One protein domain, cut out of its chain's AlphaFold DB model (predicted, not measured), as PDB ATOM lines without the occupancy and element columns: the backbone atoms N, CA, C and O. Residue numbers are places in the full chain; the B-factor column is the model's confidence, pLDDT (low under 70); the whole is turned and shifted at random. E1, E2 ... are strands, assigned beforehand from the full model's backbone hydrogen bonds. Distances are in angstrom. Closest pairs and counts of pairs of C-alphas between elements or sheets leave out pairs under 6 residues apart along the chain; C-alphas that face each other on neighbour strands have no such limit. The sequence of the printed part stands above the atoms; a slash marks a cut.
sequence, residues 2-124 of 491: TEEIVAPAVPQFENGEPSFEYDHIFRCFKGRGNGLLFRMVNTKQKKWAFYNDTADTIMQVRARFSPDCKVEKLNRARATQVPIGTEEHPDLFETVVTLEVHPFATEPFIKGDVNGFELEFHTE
ATOM      1  N   THR A   2      19.117 -26.984 -21.942       69.63
ATOM      2  CA  THR A   2      20.297 -26.314 -21.362       69.63
ATOM      3  C   THR A   2      21.378 -27.326 -20.946       69.63
ATOM      4  O   THR A   2      21.091 -28.517 -20.808       69.63
ATOM      5  N   GLU A   3      22.626 -26.892 -20.773       78.88
ATOM      6  CA  GLU A   3      23.748 -27.716 -20.282       78.88
ATOM      7  C   GLU A   3      24.245 -27.173 -18.948       78.88
ATOM      8  O   GLU A   3      24.594 -26.000 -18.868       78.88
ATOM      9  N   GLU A   4      24.268 -28.000 -17.909       86.03
ATOM     10  CA  GLU A   4      24.824 -27.601 -16.617       86.03
ATOM     11  C   GLU A   4      26.350 -27.548 -16.671       86.03
ATOM     12  O   GLU A   4      26.994 -28.482 -17.148       86.03
ATOM     13  N   ILE A   5      26.933 -26.473 -16.145       80.80
ATOM     14  CA  ILE A   5      28.375 -26.371 -15.934       80.80
ATOM     15  C   ILE A   5      28.660 -26.928 -14.539       80.80
ATOM     16  O   ILE A   5      28.426 -26.266 -13.529       80.80
ATOM     17  N   VAL A   6      29.133 -28.172 -14.490       79.60
ATOM     18  CA  VAL A   6      29.396 -28.884 -13.235       79.60
ATOM     19  C   VAL A   6      30.788 -28.530 -12.708       79.60
ATOM     20  O   VAL A   6      31.775 -28.554 -13.447       79.60
ATOM     21  N   ALA A   7      30.884 -28.235 -11.412       67.96
ATOM     22  CA  ALA A   7      32.159 -27.993 -10.743       67.96
ATOM     23  C   ALA A   7      33.156 -29.161 -10.971       67.96
ATOM     24  O   ALA A   7      32.746 -30.322 -11.000       67.96
ATOM     25  N   PRO A   8      34.469 -28.894 -11.113       68.36
ATOM     26  CA  PRO A   8      35.148 -27.622 -10.856       68.36
ATOM     27  C   PRO A   8      35.188 -26.679 -12.067       68.36
ATOM     28  O   PRO A   8      35.899 -25.677 -12.016       68.36
ATOM     29  N   ALA A   9      34.483 -26.991 -13.161       74.93
ATOM     30  CA  ALA A   9      34.474 -26.127 -14.334       74.93
ATOM     31  C   ALA A   9      33.888 -24.755 -13.972       74.93
ATOM     32  O   ALA A   9      32.784 -24.656 -13.438       74.93
ATOM     33  N   VAL A  10      34.645 -23.698 -14.261       71.38
ATOM     34  CA  VAL A  10      34.199 -22.316 -14.076       71.38
ATOM     35  C   VAL A  10      33.621 -21.832 -15.408       71.38
ATOM     36  O   VAL A  10      34.248 -22.059 -16.449       71.38
ATOM     37  N   PRO A  11      32.439 -21.193 -15.421       76.22
ATOM     38  CA  PRO A  11      31.922 -20.552 -16.622       76.22
ATOM     39  C   PRO A  11      32.933 -19.528 -17.141       76.22
ATOM     40  O   PRO A  11      33.415 -18.692 -16.382       76.22
ATOM     41  N   GLN A  12      33.260 -19.603 -18.428       80.83
ATOM     42  CA  GLN A  12      34.025 -18.557 -19.096       80.83
ATOM     43  C   GLN A  12      33.034 -17.595 -19.730       80.83
ATOM     44  O   GLN A  12      32.330 -17.974 -20.668       80.83
ATOM     45  N   PHE A  13      32.971 -16.392 -19.174       87.09
ATOM     46  CA  PHE A  13      32.203 -15.295 -19.732       87.09
ATOM     47  C   PHE A  13      33.096 -14.452 -20.643       87.09
ATOM     48  O   PHE A  13      34.289 -14.289 -20.377       87.09
ATOM     49  N   GLU A  14      32.527 -13.931 -21.721       83.98
ATOM     50  CA  GLU A  14      33.257 -13.158 -22.727       83.98
ATOM     51  C   GLU A  14      33.110 -11.649 -22.516       83.98
ATOM     52  O   GLU A  14      34.028 -10.898 -22.845       83.98
ATOM     53  N   ASN A  15      31.989 -11.194 -21.948       81.54
ATOM     54  CA  ASN A  15      31.638  -9.776 -21.911       81.54
ATOM     55  C   ASN A  15      31.427  -9.197 -20.501       81.54
ATOM     56  O   ASN A  15      31.059  -8.029 -20.360       81.54
ATOM     57  N   GLY A  16      31.663  -9.978 -19.448       86.16
ATOM     58  CA  GLY A  16      31.546  -9.519 -18.067       86.16
ATOM     59  C   GLY A  16      31.348 -10.668 -17.092       86.16
ATOM     60  O   GLY A  16      31.705 -11.799 -17.384       86.16
ATOM     61  N   GLU A  17      30.778 -10.379 -15.926       90.02
ATOM     62  CA  GLU A  17      30.419 -11.402 -14.944       90.02
ATOM     63  C   GLU A  17      28.990 -11.173 -14.438       90.02
ATOM     64  O   GLU A  17      28.557 -10.021 -14.295       90.02
ATOM     65  N   PRO A  18      28.238 -12.246 -14.144       92.82
ATOM     66  CA  PRO A  18      26.906 -12.117 -13.597       92.82
ATOM     67  C   PRO A  18      26.928 -11.578 -12.165       92.82
ATOM     68  O   PRO A  18      27.691 -12.029 -11.314       92.82
ATOM     69  N   SER A  19      25.999 -10.679 -11.848       92.36
ATOM     70  CA  SER A  19      25.873 -10.072 -10.517       92.36
ATOM     71  C   SER A  19      24.862 -10.806  -9.621       92.36
ATOM     72  O   SER A  19      24.051 -10.172  -8.940       92.36
ATOM     73  N   PHE A  20      24.845 -12.141  -9.660       93.87
ATOM     74  CA  PHE A  20      23.882 -12.980  -8.937       93.87
ATOM     75  C   PHE A  20      24.584 -14.162  -8.267       93.87
ATOM     76  O   PHE A  20      25.370 -14.853  -8.900       93.87
ATOM     77  N   GLU A  21      24.289 -14.418  -6.991       93.47
ATOM     78  CA  GLU A  21      24.836 -15.575  -6.275       93.47
ATOM     79  C   GLU A  21      24.157 -16.869  -6.728       93.47
ATOM     80  O   GLU A  21      22.937 -16.999  -6.605       93.47
ATOM     81  N   TYR A  22      24.935 -17.857  -7.162       93.53
ATOM     82  CA  TYR A  22      24.434 -19.158  -7.598       93.53
ATOM     83  C   TYR A  22      25.304 -20.306  -7.096       93.53
ATOM     84  O   TYR A  22      26.489 -20.139  -6.813       93.53
ATOM     85  N   ASP A  23      24.699 -21.486  -7.028       93.46
ATOM     86  CA  ASP A  23      25.382 -22.760  -6.797       93.46
ATOM     87  C   ASP A  23      25.291 -23.690  -8.016       93.46
ATOM     88  O   ASP A  23      26.154 -24.550  -8.178       93.46
ATOM     89  N   HIS A  24      24.345 -23.443  -8.930       93.41
ATOM     90  CA  HIS A  24      24.306 -24.081 -10.247       93.41
ATOM     91  C   HIS A  24      24.186 -23.047 -11.365       93.41
ATOM     92  O   HIS A  24      23.469 -22.050 -11.241       93.41
ATOM     93  N   ILE A  25      24.838 -23.311 -12.495       93.35
ATOM     94  CA  ILE A  25      24.772 -22.468 -13.689       93.35
ATOM     95  C   ILE A  25      24.690 -23.328 -14.947       93.35
ATOM     96  O   ILE A  25      25.335 -24.369 -15.055       93.35
ATOM     97  N   PHE A  26      23.870 -22.897 -15.904       92.26
ATOM     98  CA  PHE A  26      23.559 -23.644 -17.113       92.26
ATOM     99  C   PHE A  26      23.735 -22.766 -18.351       92.26
ATOM    100  O   PHE A  26      23.234 -21.643 -18.375       92.26
ATOM    101  N   ARG A  27      24.356 -23.298 -19.406       88.64
ATOM    102  CA  ARG A  27      24.351 -22.693 -20.747       88.64
ATOM    103  C   ARG A  27      23.000 -22.939 -21.401       88.64
ATOM    104  O   ARG A  27      22.566 -24.089 -21.511       88.64
ATOM    105  N   CYS A  28      22.337 -21.879 -21.845       87.81
ATOM    106  CA  CYS A  28      21.031 -21.986 -22.489       87.81
ATOM    107  C   CYS A  28      21.139 -22.414 -23.959       87.81
ATOM    108  O   CYS A  28      20.312 -23.201 -24.418       87.81
ATOM    109  N   PHE A  29      22.189 -21.975 -24.663       79.15
ATOM    110  CA  PHE A  29      22.467 -22.349 -26.051       79.15
ATOM    111  C   PHE A  29      23.684 -23.279 -26.125       79.15
ATOM    112  O   PHE A  29      24.833 -22.838 -26.095       79.15
ATOM    113  N   LYS A  30      23.444 -24.591 -26.225       71.08
ATOM    114  CA  LYS A  30      24.525 -25.580 -26.382       71.08
ATOM    115  C   LYS A  30      25.264 -25.387 -27.708       71.08
ATOM    116  O   LYS A  30      24.649 -25.074 -28.725       71.08
ATOM    117  N   GLY A  31      26.578 -25.605 -27.701       64.09
ATOM    118  CA  GLY A  31      27.413 -25.608 -28.910       64.09
ATOM    119  C   GLY A  31      27.671 -24.242 -29.562       64.09
ATOM    120  O   GLY A  31      28.401 -24.188 -30.548       64.09
ATOM    121  N   ARG A  32      27.120 -23.138 -29.036       60.37
ATOM    122  CA  ARG A  32      27.385 -21.776 -29.531       60.37
ATOM    123  C   ARG A  32      28.333 -21.028 -28.591       60.37
ATOM    124  O   ARG A  32      27.876 -20.377 -27.658       60.37
ATOM    125  N   GLY A  33      29.641 -21.127 -28.836       64.44
ATOM    126  CA  GLY A  33      30.665 -20.349 -28.118       64.44
ATOM    127  C   GLY A  33      30.603 -20.499 -26.590       64.44
ATOM    128  O   GLY A  33      30.526 -21.615 -26.066       64.44
ATOM    129  N   ASN A  34      30.602 -19.373 -25.869       71.80
ATOM    130  CA  ASN A  34      30.403 -19.295 -24.413       71.80
ATOM    131  C   ASN A  34      29.029 -19.810 -23.925       71.80
ATOM    132  O   ASN A  34      28.891 -20.170 -22.760       71.80
ATOM    133  N   GLY A  35      28.027 -19.941 -24.797       76.18
ATOM    134  CA  GLY A  35      26.654 -20.330 -24.454       76.18
ATOM    135  C   GLY A  35      25.634 -19.191 -24.540       76.18
ATOM    136  O   GLY A  35      24.437 -19.476 -24.447       76.18
ATOM    137  N   LEU A  36      26.091 -17.950 -24.773       85.40
ATOM    138  CA  LEU A  36      25.347 -16.692 -24.985       85.40
ATOM    139  C   LEU A  36      24.486 -16.213 -23.804       85.40
ATOM    140  O   LEU A  36      24.577 -15.069 -23.373       85.40
ATOM    141  N   LEU A  37      23.638 -17.090 -23.282       92.14
ATOM    142  CA  LEU A  37      22.744 -16.848 -22.163       92.14
ATOM    143  C   LEU A  37      22.977 -17.932 -21.119       92.14
ATOM    144  O   LEU A  37      23.015 -19.126 -21.435       92.14
ATOM    145  N   PHE A  38      23.073 -17.515 -19.864       93.67
ATOM    146  CA  PHE A  38      23.297 -18.406 -18.741       93.67
ATOM    147  C   PHE A  38      22.122 -18.351 -17.780       93.67
ATOM    148  O   PHE A  38      21.737 -17.277 -17.321       93.67
ATOM    149  N   ARG A  39      21.571 -19.515 -17.434       95.21
ATOM    150  CA  ARG A  39      20.618 -19.650 -16.333       95.21
ATOM    151  C   ARG A  39      21.382 -19.950 -15.058       95.21
ATOM    152  O   ARG A  39      22.100 -20.942 -14.996       95.21
ATOM    153  N   MET A  40      21.168 -19.156 -14.026       95.67
ATOM    154  CA  MET A  40      21.780 -19.321 -12.714       95.67
ATOM    155  C   MET A  40      20.723 -19.714 -11.693       95.67
ATOM    156  O   MET A  40      19.618 -19.170 -11.702       95.67
ATOM    157  N   VAL A  41      21.064 -20.646 -10.809       96.26
ATOM    158  CA  VAL A  41      20.174 -21.164  -9.771       96.26
ATOM    159  C   VAL A  41      20.861 -21.053  -8.419       96.26
ATOM    160  O   VAL A  41      21.974 -21.541  -8.226       96.26
ATOM    161  N   ASN A  42      20.160 -20.420  -7.483       96.78
ATOM    162  CA  ASN A  42      20.490 -20.424  -6.068       96.78
ATOM    163  C   ASN A  42      19.528 -21.374  -5.344       96.78
ATOM    164  O   ASN A  42      18.375 -21.001  -5.098       96.78
ATOM    165  N   THR A  43      19.957 -22.593  -5.020       94.19
ATOM    166  CA  THR A  43      19.089 -23.610  -4.396       94.19
ATOM    167  C   THR A  43      18.673 -23.207  -2.988       94.19
ATOM    168  O   THR A  43      17.513 -23.376  -2.610       94.19
ATOM    169  N   LYS A  44      19.578 -22.583  -2.225       95.30
ATOM    170  CA  LYS A  44      19.310 -22.135  -0.851       95.30
ATOM    171  C   LYS A  44      18.248 -21.038  -0.798       95.30
ATOM    172  O   LYS A  44      17.361 -21.079   0.053       95.30
ATOM    173  N   GLN A  45      18.336 -20.049  -1.687       96.51
ATOM    174  CA  GLN A  45      17.350 -18.969  -1.789       96.51
ATOM    175  C   GLN A  45      16.136 -19.352  -2.647       96.51
ATOM    176  O   GLN A  45      15.171 -18.586  -2.688       96.51
ATOM    177  N   LYS A  46      16.192 -20.507  -3.323       96.82
ATOM    178  CA  LYS A  46      15.223 -20.971  -4.319       96.82
ATOM    179  C   LYS A  46      14.964 -19.924  -5.402       96.82
ATOM    180  O   LYS A  46      13.816 -19.605  -5.689       96.82
ATOM    181  N   LYS A  47      16.018 -19.317  -5.951       98.06
ATOM    182  CA  LYS A  47      15.909 -18.240  -6.948       98.06
ATOM    183  C   LYS A  47      16.612 -18.597  -8.235       98.06
ATOM    184  O   LYS A  47      17.689 -19.188  -8.198       98.06
ATOM    185  N   TRP A  48      16.031 -18.172  -9.349       97.85
ATOM    186  CA  TRP A  48      16.669 -18.231 -10.657       97.85
ATOM    187  C   TRP A  48      16.934 -16.829 -11.185       97.85
ATOM    188  O   TRP A  48      16.156 -15.903 -10.937       97.85
ATOM    189  N   ALA A  49      18.005 -16.693 -11.952       97.91
ATOM    190  CA  ALA A  49      18.322 -15.502 -12.723       97.91
ATOM    191  C   ALA A  49      18.880 -15.899 -14.090       97.91
ATOM    192  O   ALA A  49      19.352 -17.024 -14.276       97.91
ATOM    193  N   PHE A  50      18.844 -14.965 -15.030       97.80
ATOM    194  CA  PHE A  50      19.486 -15.111 -16.328       97.80
ATOM    195  C   PHE A  50      20.547 -14.034 -16.515       97.80
ATOM    196  O   PHE A  50      20.320 -12.881 -16.159       97.80
ATOM    197  N   TYR A  51      21.691 -14.414 -17.069       96.42
ATOM    198  CA  TYR A  51      22.747 -13.495 -17.474       96.42
ATOM    199  C   TYR A  51      22.964 -13.594 -18.972       96.42
ATOM    200  O   TYR A  51      23.225 -14.680 -19.495       96.42
ATOM    201  N   ASN A  52      22.825 -12.463 -19.648       94.12
ATOM    202  CA  ASN A  52      23.062 -12.358 -21.073       94.12
ATOM    203  C   ASN A  52      24.496 -11.880 -21.310       94.12
ATOM    204  O   ASN A  52      24.816 -10.711 -21.107       94.12
ATOM    205  N   ASP A  53      25.340 -12.796 -21.764       90.86
ATOM    206  CA  ASP A  53      26.756 -12.567 -22.027       90.86
ATOM    207  C   ASP A  53      26.997 -12.278 -23.514       90.86
ATOM    208  O   ASP A  53      27.931 -12.788 -24.134       90.86
ATOM    209  N   THR A  54      26.100 -11.498 -24.117       85.96
ATOM    210  CA  THR A  54      26.235 -10.981 -25.481       85.96
ATOM    211  C   THR A  54      26.279  -9.462 -25.458       85.96
ATOM    212  O   THR A  54      25.785  -8.841 -24.518       85.96
ATOM    213  N   ALA A  55      26.864  -8.864 -26.498       79.46
ATOM    214  CA  ALA A  55      27.041  -7.416 -26.588       79.46
ATOM    215  C   ALA A  55      25.911  -6.670 -27.306       79.46
ATOM    216  O   ALA A  55      25.758  -5.463 -27.140       79.46
ATOM    217  N   ASP A  56      25.124  -7.374 -28.114       73.59
ATOM    218  CA  ASP A  56      24.236  -6.753 -29.098       73.59
ATOM    219  C   ASP A  56      22.915  -7.511 -29.307       73.59
ATOM    220  O   ASP A  56      22.156  -7.208 -30.232       73.59
ATOM    221  N   THR A  57      22.647  -8.511 -28.468       79.75
ATOM    222  CA  THR A  57      21.494  -9.400 -28.587       79.75
ATOM    223  C   THR A  57      20.668  -9.324 -27.311       79.75
ATOM    224  O   THR A  57      21.184  -9.492 -26.215       79.75
ATOM    225  N   ILE A  58      19.377  -9.053 -27.435       85.84
ATOM    226  CA  ILE A  58      18.395  -9.167 -26.361       85.84
ATOM    227  C   ILE A  58      17.914 -10.619 -26.312       85.84
ATOM    228  O   ILE A  58      17.567 -11.205 -27.336       85.84
ATOM    229  N   MET A  59      17.879 -11.199 -25.116       88.20
ATOM    230  CA  MET A  59      17.397 -12.560 -24.899       88.20
ATOM    231  C   MET A  59      15.980 -12.508 -24.335       88.20
ATOM    232  O   MET A  59      15.772 -12.008 -23.229       88.20
ATOM    233  N   GLN A  60      15.019 -13.047 -25.073       86.80
ATOM    234  CA  GLN A  60      13.661 -13.272 -24.597       86.80
ATOM    235  C   GLN A  60      13.584 -14.676 -24.007       86.80
ATOM    236  O   GLN A  60      13.775 -15.676 -24.699       86.80
ATOM    237  N   VAL A  61      13.320 -14.749 -22.709       92.76
ATOM    238  CA  VAL A  61      13.144 -15.999 -21.975       92.76
ATOM    239  C   VAL A  61      11.662 -16.226 -21.756       92.76
ATOM    240  O   VAL A  61      10.978 -15.358 -21.212       92.76
ATOM    241  N   ARG A  62      11.180 -17.420 -22.095       91.51
ATOM    242  CA  ARG A  62       9.843 -17.893 -21.748       91.51
ATOM    243  C   ARG A  62       9.951 -19.236 -21.042       91.51
ATOM    244  O   ARG A  62      10.562 -20.170 -21.547       91.51
ATOM    245  N   ALA A  63       9.371 -19.325 -19.852       93.74
ATOM    246  CA  ALA A  63       9.317 -20.548 -19.069       93.74
ATOM    247  C   ALA A  63       7.867 -20.951 -18.828       93.74
ATOM    248  O   ALA A  63       7.069 -20.118 -18.398       93.74
ATOM    249  N   ARG A  64       7.546 -22.223 -19.051       91.95
ATOM    250  CA  ARG A  64       6.291 -22.834 -18.600       91.95
ATOM    251  C   ARG A  64       6.589 -23.688 -17.382       91.95
ATOM    252  O   ARG A  64       7.440 -24.568 -17.460       91.95
ATOM    253  N   PHE A  65       5.931 -23.413 -16.265       94.60
ATOM    254  CA  PHE A  65       6.071 -24.173 -15.029       94.60
ATOM    255  C   PHE A  65       4.851 -25.054 -14.823       94.60
ATOM    256  O   PHE A  65       3.717 -24.578 -14.920       94.60
ATOM    257  N   SER A  66       5.102 -26.320 -14.498       90.90
ATOM    258  CA  SER A  66       4.052 -27.294 -14.233       90.90
ATOM    259  C   SER A  66       3.161 -26.859 -13.055       90.90
ATOM    260  O   SER A  66       3.609 -26.105 -12.186       90.90
ATOM    261  N   PRO A  67       1.907 -27.338 -12.981       89.64
ATOM    262  CA  PRO A  67       0.946 -26.923 -11.950       89.64
ATOM    263  C   PRO A  67       1.368 -27.181 -10.497       89.64
ATOM    264  O   PRO A  67       0.841 -26.572  -9.571       89.64
ATOM    265  N   ASP A  68       2.303 -28.103 -10.275       89.12
ATOM    266  CA  ASP A  68       2.866 -28.434  -8.966       89.12
ATOM    267  C   ASP A  68       4.027 -27.509  -8.551       89.12
ATOM    268  O   ASP A  68       4.521 -27.603  -7.421       89.12
ATOM    269  N   CYS A  69       4.450 -26.594  -9.428       92.96
ATOM    270  CA  CYS A  69       5.402 -25.542  -9.095       92.96
ATOM    271  C   CYS A  69       4.742 -24.439  -8.256       92.96
ATOM    272  O   CYS A  69       3.621 -24.003  -8.510       92.96
ATOM    273  N   LYS A  70       5.482 -23.910  -7.280       91.41
ATOM    274  CA  LYS A  70       5.084 -22.744  -6.477       91.41
ATOM    275  C   LYS A  70       6.093 -21.635  -6.698       91.41
ATOM    276  O   LYS A  70       7.025 -21.485  -5.908       91.41
ATOM    277  N   VAL A  71       5.916 -20.892  -7.785       94.96
ATOM    278  CA  VAL A  71       6.853 -19.851  -8.219       94.96
ATOM    279  C   VAL A  71       6.220 -18.462  -8.200       94.96
ATOM    280  O   VAL A  71       5.065 -18.274  -8.573       94.96
ATOM    281  N   GLU A  72       7.002 -17.472  -7.786       94.61
ATOM    282  CA  GLU A  72       6.696 -16.047  -7.899       94.61
ATOM    283  C   GLU A  72       7.648 -15.399  -8.911       94.61
ATOM    284  O   GLU A  72       8.847 -15.698  -8.935       94.61
ATOM    285  N   LYS A  73       7.127 -14.499  -9.752       96.14
ATOM    286  CA  LYS A  73       7.952 -13.709 -10.675       96.14
ATOM    287  C   LYS A  73       8.802 -12.707  -9.892       96.14
ATOM    288  O   LYS A  73       8.324 -12.111  -8.927       96.14
ATOM    289  N   LEU A  74      10.021 -12.450 -10.352       96.24
ATOM    290  CA  LEU A  74      10.891 -11.419  -9.790       96.24
ATOM    291  C   LEU A  74      11.053 -10.242 -10.752       96.24
ATOM    292  O   LEU A  74      11.034 -10.401 -11.968       96.24
ATOM    293  N   ASN A  75      11.250  -9.053 -10.183       93.22
ATOM    294  CA  ASN A  75      11.647  -7.839 -10.896       93.22
ATOM    295  C   ASN A  75      10.834  -7.593 -12.184       93.22
ATOM    296  O   ASN A  75       9.608  -7.442 -12.130       93.22
ATOM    297  N   ARG A  76      11.529  -7.533 -13.331       91.70
ATOM    298  CA  ARG A  76      10.970  -7.220 -14.651       91.70
ATOM    299  C   ARG A  76      10.273  -8.406 -15.316       91.70
ATOM    300  O   ARG A  76       9.622  -8.204 -16.338       91.70
ATOM    301  N   ALA A  77      10.353  -9.609 -14.742       94.41
ATOM    302  CA  ALA A  77       9.640 -10.761 -15.273       94.41
ATOM    303  C   ALA A  77       8.120 -10.543 -15.200       94.41
ATOM    304  O   ALA A  77       7.595  -9.884 -14.288       94.41
ATOM    305  N   ARG A  78       7.395 -11.117 -16.155       92.08
ATOM    306  CA  ARG A  78       5.927 -11.141 -16.216       92.08
ATOM    307  C   ARG A  78       5.461 -12.575 -16.028       92.08
ATOM    308  O   ARG A  78       6.133 -13.479 -16.496       92.08
ATOM    309  N   ALA A  79       4.343 -12.780 -15.338       94.42
ATOM    310  CA  ALA A  79       3.773 -14.107 -15.139       94.42
ATOM    311  C   ALA A  79       2.284 -14.099 -15.468       94.42
ATOM    312  O   ALA A  79       1.572 -13.169 -15.085       94.42
ATOM    313  N   THR A  80       1.832 -15.144 -16.146       92.09
ATOM    314  CA  THR A  80       0.432 -15.386 -16.497       92.09
ATOM    315  C   THR A  80       0.067 -16.824 -16.162       92.09
ATOM    316  O   THR A  80       0.877 -17.730 -16.351       92.09
ATOM    317  N   GLN A  81      -1.153 -17.038 -15.676       90.28
ATOM    318  CA  GLN A  81      -1.706 -18.378 -15.485       90.28
ATOM    319  C   GLN A  81      -2.401 -18.800 -16.776       90.28
ATOM    320  O   GLN A  81      -3.234 -18.050 -17.288       90.28
ATOM    321  N   VAL A  82      -2.055 -19.972 -17.298       88.19
ATOM    322  CA  VAL A  82      -2.659 -20.530 -18.511       88.19
ATOM    323  C   VAL A  82      -3.433 -21.789 -18.119       88.19
ATOM    324  O   VAL A  82      -2.839 -22.690 -17.527       88.19
ATOM    325  N   PRO A  83      -4.750 -21.857 -18.384       86.12
ATOM    326  CA  PRO A  83      -5.532 -23.051 -18.096       86.12
ATOM    327  C   PRO A  83      -5.066 -24.198 -18.994       86.12
ATOM    328  O   PRO A  83      -5.051 -24.067 -20.217       86.12
ATOM    329  N   ILE A  84      -4.709 -25.320 -18.377       85.06
ATOM    330  CA  ILE A  84      -4.339 -26.576 -19.051       85.06
ATOM    331  C   ILE A  84      -5.202 -27.744 -18.562       85.06
ATOM    332  O   ILE A  84      -4.822 -28.909 -18.672       85.06
ATOM    333  N   GLY A  85      -6.344 -27.418 -17.960       78.88
ATOM    334  CA  GLY A  85      -7.252 -28.395 -17.400       78.88
ATOM    335  C   GLY A  85      -7.750 -29.400 -18.431       78.88
ATOM    336  O   GLY A  85      -8.030 -29.067 -19.580       78.88
ATOM    337  N   THR A  86      -7.869 -30.645 -17.987       79.17
ATOM    338  CA  THR A  86      -8.584 -31.711 -18.696       79.17
ATOM    339  C   THR A  86     -10.006 -31.820 -18.144       79.17
ATOM    340  O   THR A  86     -10.325 -31.199 -17.129       79.17
ATOM    341  N   GLU A  87     -10.867 -32.640 -18.758       79.67
ATOM    342  CA  GLU A  87     -12.204 -32.924 -18.202       79.67
ATOM    343  C   GLU A  87     -12.140 -33.431 -16.746       79.67
ATOM    344  O   GLU A  87     -13.024 -33.134 -15.946       79.67
ATOM    345  N   GLU A  88     -11.071 -34.148 -16.381       79.47
ATOM    346  CA  GLU A  88     -10.851 -34.681 -15.029       79.47
ATOM    347  C   GLU A  88     -10.316 -33.625 -14.043       79.47
ATOM    348  O   GLU A  88     -10.561 -33.713 -12.835       79.47
ATOM    349  N   HIS A  89      -9.602 -32.611 -14.539       79.58
ATOM    350  CA  HIS A  89      -8.954 -31.570 -13.739       79.58
ATOM    351  C   HIS A  89      -9.132 -30.179 -14.375       79.58
ATOM    352  O   HIS A  89      -8.153 -29.597 -14.841       79.58
ATOM    353  N   PRO A  90     -10.352 -29.611 -14.391       82.44
ATOM    354  CA  PRO A  90     -10.636 -28.357 -15.098       82.44
ATOM    355  C   PRO A  90      -9.925 -27.137 -14.494       82.44
ATOM    356  O   PRO A  90      -9.624 -26.184 -15.208       82.44
ATOM    357  N   ASP A  91      -9.601 -27.184 -13.200       84.24
ATOM    358  CA  ASP A  91      -8.970 -26.083 -12.459       84.24
ATOM    359  C   ASP A  91      -7.430 -26.128 -12.500       84.24
ATOM    360  O   ASP A  91      -6.758 -25.544 -11.647       84.24
ATOM    361  N   LEU A  92      -6.849 -26.862 -13.453       87.95
ATOM    362  CA  LEU A  92      -5.402 -26.989 -13.589       87.95
ATOM    363  C   LEU A  92      -4.833 -25.832 -14.417       87.95
ATOM    364  O   LEU A  92      -5.225 -25.615 -15.565       87.95
ATOM    365  N   PHE A  93      -3.864 -25.119 -13.847       87.88
ATOM    366  CA  PHE A  93      -3.176 -24.013 -14.506       87.88
ATOM    367  C   PHE A  93      -1.672 -24.249 -14.499       87.88
ATOM    368  O   PHE A  93      -1.105 -24.648 -13.481       87.88
ATOM    369  N   GLU A  94      -1.027 -23.958 -15.621       91.29
ATOM    370  CA  GLU A  94       0.417 -23.768 -15.668       91.29
ATOM    371  C   GLU A  94       0.750 -22.289 -15.461       91.29
ATOM    372  O   GLU A  94      -0.002 -21.391 -15.855       91.29
ATOM    373  N   THR A  95       1.911 -22.021 -14.868       93.01
ATOM    374  CA  THR A  95       2.417 -20.650 -14.763       93.01
ATOM    375  C   THR A  95       3.408 -20.400 -15.888       93.01
ATOM    376  O   THR A  95       4.471 -21.015 -15.931       93.01
ATOM    377  N   VAL A  96       3.094 -19.461 -16.776       93.71
ATOM    378  CA  VAL A  96       4.006 -19.019 -17.835       93.71
ATOM    379  C   VAL A  96       4.684 -17.734 -17.391       93.71
ATOM    380  O   VAL A  96       4.008 -16.758 -17.070       93.71
ATOM    381  N   VAL A  97       6.015 -17.721 -17.360       95.39
ATOM    382  CA  VAL A  97       6.815 -16.553 -16.978       95.39
ATOM    383  C   VAL A  97       7.681 -16.119 -18.152       95.39
ATOM    384  O   VAL A  97       8.388 -16.938 -18.733       95.39
ATOM    385  N   THR A  98       7.655 -14.831 -18.485       93.31
ATOM    386  CA  THR A  98       8.482 -14.241 -19.543       93.31
ATOM    387  C   THR A  98       9.406 -13.158 -18.997       93.31
ATOM    388  O   THR A  98       9.069 -12.462 -18.034       93.31
ATOM    389  N   LEU A  99      10.594 -13.025 -19.584       93.89
ATOM    390  CA  LEU A  99      11.596 -12.037 -19.190       93.89
ATOM    391  C   LEU A  99      12.468 -11.635 -20.381       93.89
ATOM    392  O   LEU A  99      13.009 -12.490 -21.073       93.89
ATOM    393  N   GLU A 100      12.665 -10.331 -20.533       90.31
ATOM    394  CA  GLU A 100      13.635  -9.746 -21.455       90.31
ATOM    395  C   GLU A 100      14.962  -9.473 -20.725       90.31
ATOM    396  O   GLU A 100      14.992  -8.773 -19.703       90.31
ATOM    397  N   VAL A 101      16.065 -10.012 -21.251       94.08
ATOM    398  CA  VAL A 101      17.416  -9.858 -20.696       94.08
ATOM    399  C   VAL A 101      18.293  -9.136 -21.718       94.08
ATOM    400  O   VAL A 101      18.675  -9.701 -22.743       94.08
ATOM    401  N   HIS A 102      18.618  -7.874 -21.447       89.09
ATOM    402  CA  HIS A 102      19.481  -7.061 -22.311       89.09
ATOM    403  C   HIS A 102      20.947  -7.521 -22.281       89.09
ATOM    404  O   HIS A 102      21.348  -8.172 -21.314       89.09
ATOM    405  N   PRO A 103      21.755  -7.155 -23.296       89.24
ATOM    406  CA  PRO A 103      23.207  -7.320 -23.279       89.24
ATOM    407  C   PRO A 103      23.848  -6.960 -21.938       89.24
ATOM    408  O   PRO A 103      23.520  -5.932 -21.342       89.24
ATOM    409  N   PHE A 104      24.752  -7.820 -21.471       89.18
ATOM    410  CA  PHE A 104      25.498  -7.708 -20.209       89.18
ATOM    411  C   PHE A 104      24.647  -7.688 -18.927       89.18
ATOM    412  O   PHE A 104      25.187  -7.530 -17.829       89.18
ATOM    413  N   ALA A 105      23.324  -7.825 -19.023       94.20
ATOM    414  CA  ALA A 105      22.443  -7.723 -17.870       94.20
ATOM    415  C   ALA A 105      22.306  -9.064 -17.146       94.20
ATOM    416  O   ALA A 105      22.162 -10.122 -17.763       94.20
ATOM    417  N   THR A 106      22.283  -8.994 -15.814       96.57
ATOM    418  CA  THR A 106      21.842 -10.091 -14.947       96.57
ATOM    419  C   THR A 106      20.456  -9.781 -14.406       96.57
ATOM    420  O   THR A 106      20.280  -8.821 -13.659       96.57
ATOM    421  N   GLU A 107      19.476 -10.615 -14.734       97.21
ATOM    422  CA  GLU A 107      18.078 -10.390 -14.384       97.21
ATOM    423  C   GLU A 107      17.521 -11.535 -13.528       97.21
ATOM    424  O   GLU A 107      17.414 -12.674 -13.997       97.21
ATOM    425  N   PRO A 108      17.138 -11.262 -12.267       97.32
ATOM    426  CA  PRO A 108      16.361 -12.192 -11.458       97.32
ATOM    427  C   PRO A 108      15.031 -12.530 -12.131       97.32
ATOM    428  O   PRO A 108      14.296 -11.641 -12.557       97.32
ATOM    429  N   PHE A 109      14.712 -13.820 -12.186       98.07
ATOM    430  CA  PHE A 109      13.598 -14.343 -12.968       98.07
ATOM    431  C   PHE A 109      12.439 -14.808 -12.090       98.07
ATOM    432  O   PHE A 109      11.340 -14.260 -12.167       98.07
ATOM    433  N   ILE A 110      12.694 -15.786 -11.221       98.19
ATOM    434  CA  ILE A 110      11.681 -16.372 -10.337       98.19
ATOM    435  C   ILE A 110      12.249 -16.706  -8.961       98.19
ATOM    436  O   ILE A 110      13.465 -16.851  -8.788       98.19
ATOM    437  N   LYS A 111      11.349 -16.878  -7.994       97.87
ATOM    438  CA  LYS A 111      11.628 -17.479  -6.689       97.87
ATOM    439  C   LYS A 111      10.593 -18.551  -6.359       97.87
ATOM    440  O   LYS A 111       9.423 -18.378  -6.670       97.87
ATOM    441  N   GLY A 112      11.007 -19.631  -5.703       96.28
ATOM    442  CA  GLY A 112      10.112 -20.668  -5.198       96.28
ATOM    443  C   GLY A 112      10.469 -22.080  -5.653       96.28
ATOM    444  O   GLY A 112      11.584 -22.346  -6.098       96.28
ATOM    445  N   ASP A 113       9.524 -22.993  -5.469       94.43
ATOM    446  CA  ASP A 113       9.709 -24.424  -5.701       94.43
ATOM    447  C   ASP A 113       9.372 -24.791  -7.150       94.43
ATOM    448  O   ASP A 113       8.242 -24.588  -7.597       94.43
ATOM    449  N   VAL A 114      10.358 -25.330  -7.871       93.22
ATOM    450  CA  VAL A 114      10.242 -25.752  -9.273       93.22
ATOM    451  C   VAL A 114      10.347 -27.274  -9.342       93.22
ATOM    452  O   VAL A 114      11.410 -27.820  -9.053       93.22
ATOM    453  N   ASN A 115       9.267 -27.940  -9.752       87.26
ATOM    454  CA  ASN A 115       9.175 -29.402  -9.858       87.26
ATOM    455  C   ASN A 115       9.051 -29.914 -11.307       87.26
ATOM    456  O   ASN A 115       9.280 -31.093 -11.563       87.26
ATOM    457  N   GLY A 116       8.772 -29.031 -12.266       85.68
ATOM    458  CA  GLY A 116       8.726 -29.336 -13.694       85.68
ATOM    459  C   GLY A 116       8.654 -28.047 -14.505       85.68
ATOM    460  O   GLY A 116       7.955 -27.104 -14.134       85.68
ATOM    461  N   PHE A 117       9.431 -27.948 -15.581       93.08
ATOM    462  CA  PHE A 117       9.437 -26.743 -16.404       93.08
ATOM    463  C   PHE A 117       9.915 -27.007 -17.829       93.08
ATOM    464  O   PHE A 117      10.745 -27.883 -18.072       93.08
ATOM    465  N   GLU A 118       9.467 -26.153 -18.740       87.21
ATOM    466  CA  GLU A 118       9.991 -26.023 -20.095       87.21
ATOM    467  C   GLU A 118      10.557 -24.618 -20.282       87.21
ATOM    468  O   GLU A 118      10.005 -23.644 -19.768       87.21
ATOM    469  N   LEU A 119      11.682 -24.514 -20.991       88.76
ATOM    470  CA  LEU A 119      12.320 -23.242 -21.320       88.76
ATOM    471  C   LEU A 119      12.412 -23.083 -22.827       88.76
ATOM    472  O   LEU A 119      12.933 -23.952 -23.528       88.76
ATOM    473  N   GLU A 120      11.982 -21.918 -23.269       83.40
ATOM    474  CA  GLU A 120      12.027 -21.443 -24.633       83.40
ATOM    475  C   GLU A 120      12.795 -20.117 -24.646       83.40
ATOM    476  O   GLU A 120      12.642 -19.275 -23.754       83.40
ATOM    477  N   PHE A 121      13.675 -19.958 -25.632       82.23
ATOM    478  CA  PHE A 121      14.534 -18.789 -25.757       82.23
ATOM    479  C   PHE A 121      14.450 -18.247 -27.171       82.23
ATOM    480  O   PHE A 121      14.656 -18.992 -28.129       82.23
ATOM    481  N   HIS A 122      14.253 -16.942 -27.283       74.49
ATOM    482  CA  HIS A 122      14.332 -16.231 -28.548       74.49
ATOM    483  C   HIS A 122      15.356 -15.114 -28.440       74.49
ATOM    484  O   HIS A 122      15.539 -14.510 -27.384       74.49
ATOM    485  N   THR A 123      16.063 -14.868 -29.531       76.81
ATOM    486  CA  THR A 123      17.079 -13.822 -29.595       76.81
ATOM    487  C   THR A 123      16.583 -12.719 -30.502       76.81
ATOM    488  O   THR A 123      16.265 -12.980 -31.661       76.81
ATOM    489  N   GLU A 124      16.585 -11.491 -30.012       70.11
ATOM    490  CA  GLU A 124      16.360 -10.308 -30.829       70.11
ATOM    491  C   GLU A 124      17.625  -9.463 -30.868       70.11
ATOM    492  O   GLU A 124      18.431  -9.473 -29.946       70.11
TER     493      GLU A 124
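This is residues 2 to 124 of the 491 residues of the protein "Domain_of_uncharacterized_function_(DUF1935)_-_pu tative" of Leishmania infantum (UniProt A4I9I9). Two strongly twisted sheets lie partly face to face as a sandwich, one of five strands and one of four, with their strands crossed at 31 degrees. The long axis runs from the unnamed stretch of residues 2 to 23, near Glu 14, to the link of the hairpin of E6 and E7, near Glu 87. The printed part has 123 residues with no named helix and nine named strands, E1 to E9 in order along it; the class is all strand, although under half of the residues, 60, are in named elements. Both sheets are antiparallel, in the orders E1 E2 E3 E8 E5 and E6 E7 E4 E9. The whole is compact, with a radius of gyration of the C-alphas of 14.9 A, and elongated, spanning 49 by 31 by 27 A.

Residues 3 to 4 pair, antiparallel, with residues 26 to 27 of E1, residues 24 to 27. E1 forms a hairpin with E2, residues 37 to 42, where N 26 and O 39 are 2.8 A apart. E2 forms another with E3, residues 47 to 52, with N 40 and O 49 at 2.8 A; E1 E2 E3 is a meander, each strand the antiparallel neighbour of the one before. A tight link leads to E4, residues 57 to 65, in the other sheet; the closest C-alphas of E3 and E4, those of Asn 52 and Met 59, are 6.8 A apart. E5, residues 70 to 73, is an edge strand of the first sheet, and E6, residues 78 to 83, is an edge strand of the second. E6 forms a hairpin with E7, residues 93 to 101, with N 80 and O 96 at 2.9 A, and E7 is also the antiparallel neighbour of E4, with N 61 and O 99 at 2.8 A. E8, residues 106 to 113, is the neighbour of E3, with N 109 and O 48 at 2.8 A, and of E5, with N 72 and O 111 at 2.8 A. E9, residues 117 to 124, is the neighbour of E4, with N 60 and O 122 at 2.8 A. The facing parts of the two sheets are 9.8 A centre to centre, their best planes 6 degrees apart.

E1 begins at C-alpha 24, (24.306, -24.081, -10.247). The longer strands are E4, 25.3 A, E7, 25.7 A, E9, 22.9 A, and E8, 20.9 A. E7 begins at C-alpha 93, (-3.176, -24.013, -14.506), and E9 ends at C-alpha 124, (16.360, -10.308, -30.829).

The two C-alphas farthest apart, those of Glu 14 and Glu 87, are 49.8 A apart. The printed part has no cut and no long link. Mean pLDDT of the printed part is 87.9; residue 2, residues 7 to 8 and residues 31 to 33 are under 70.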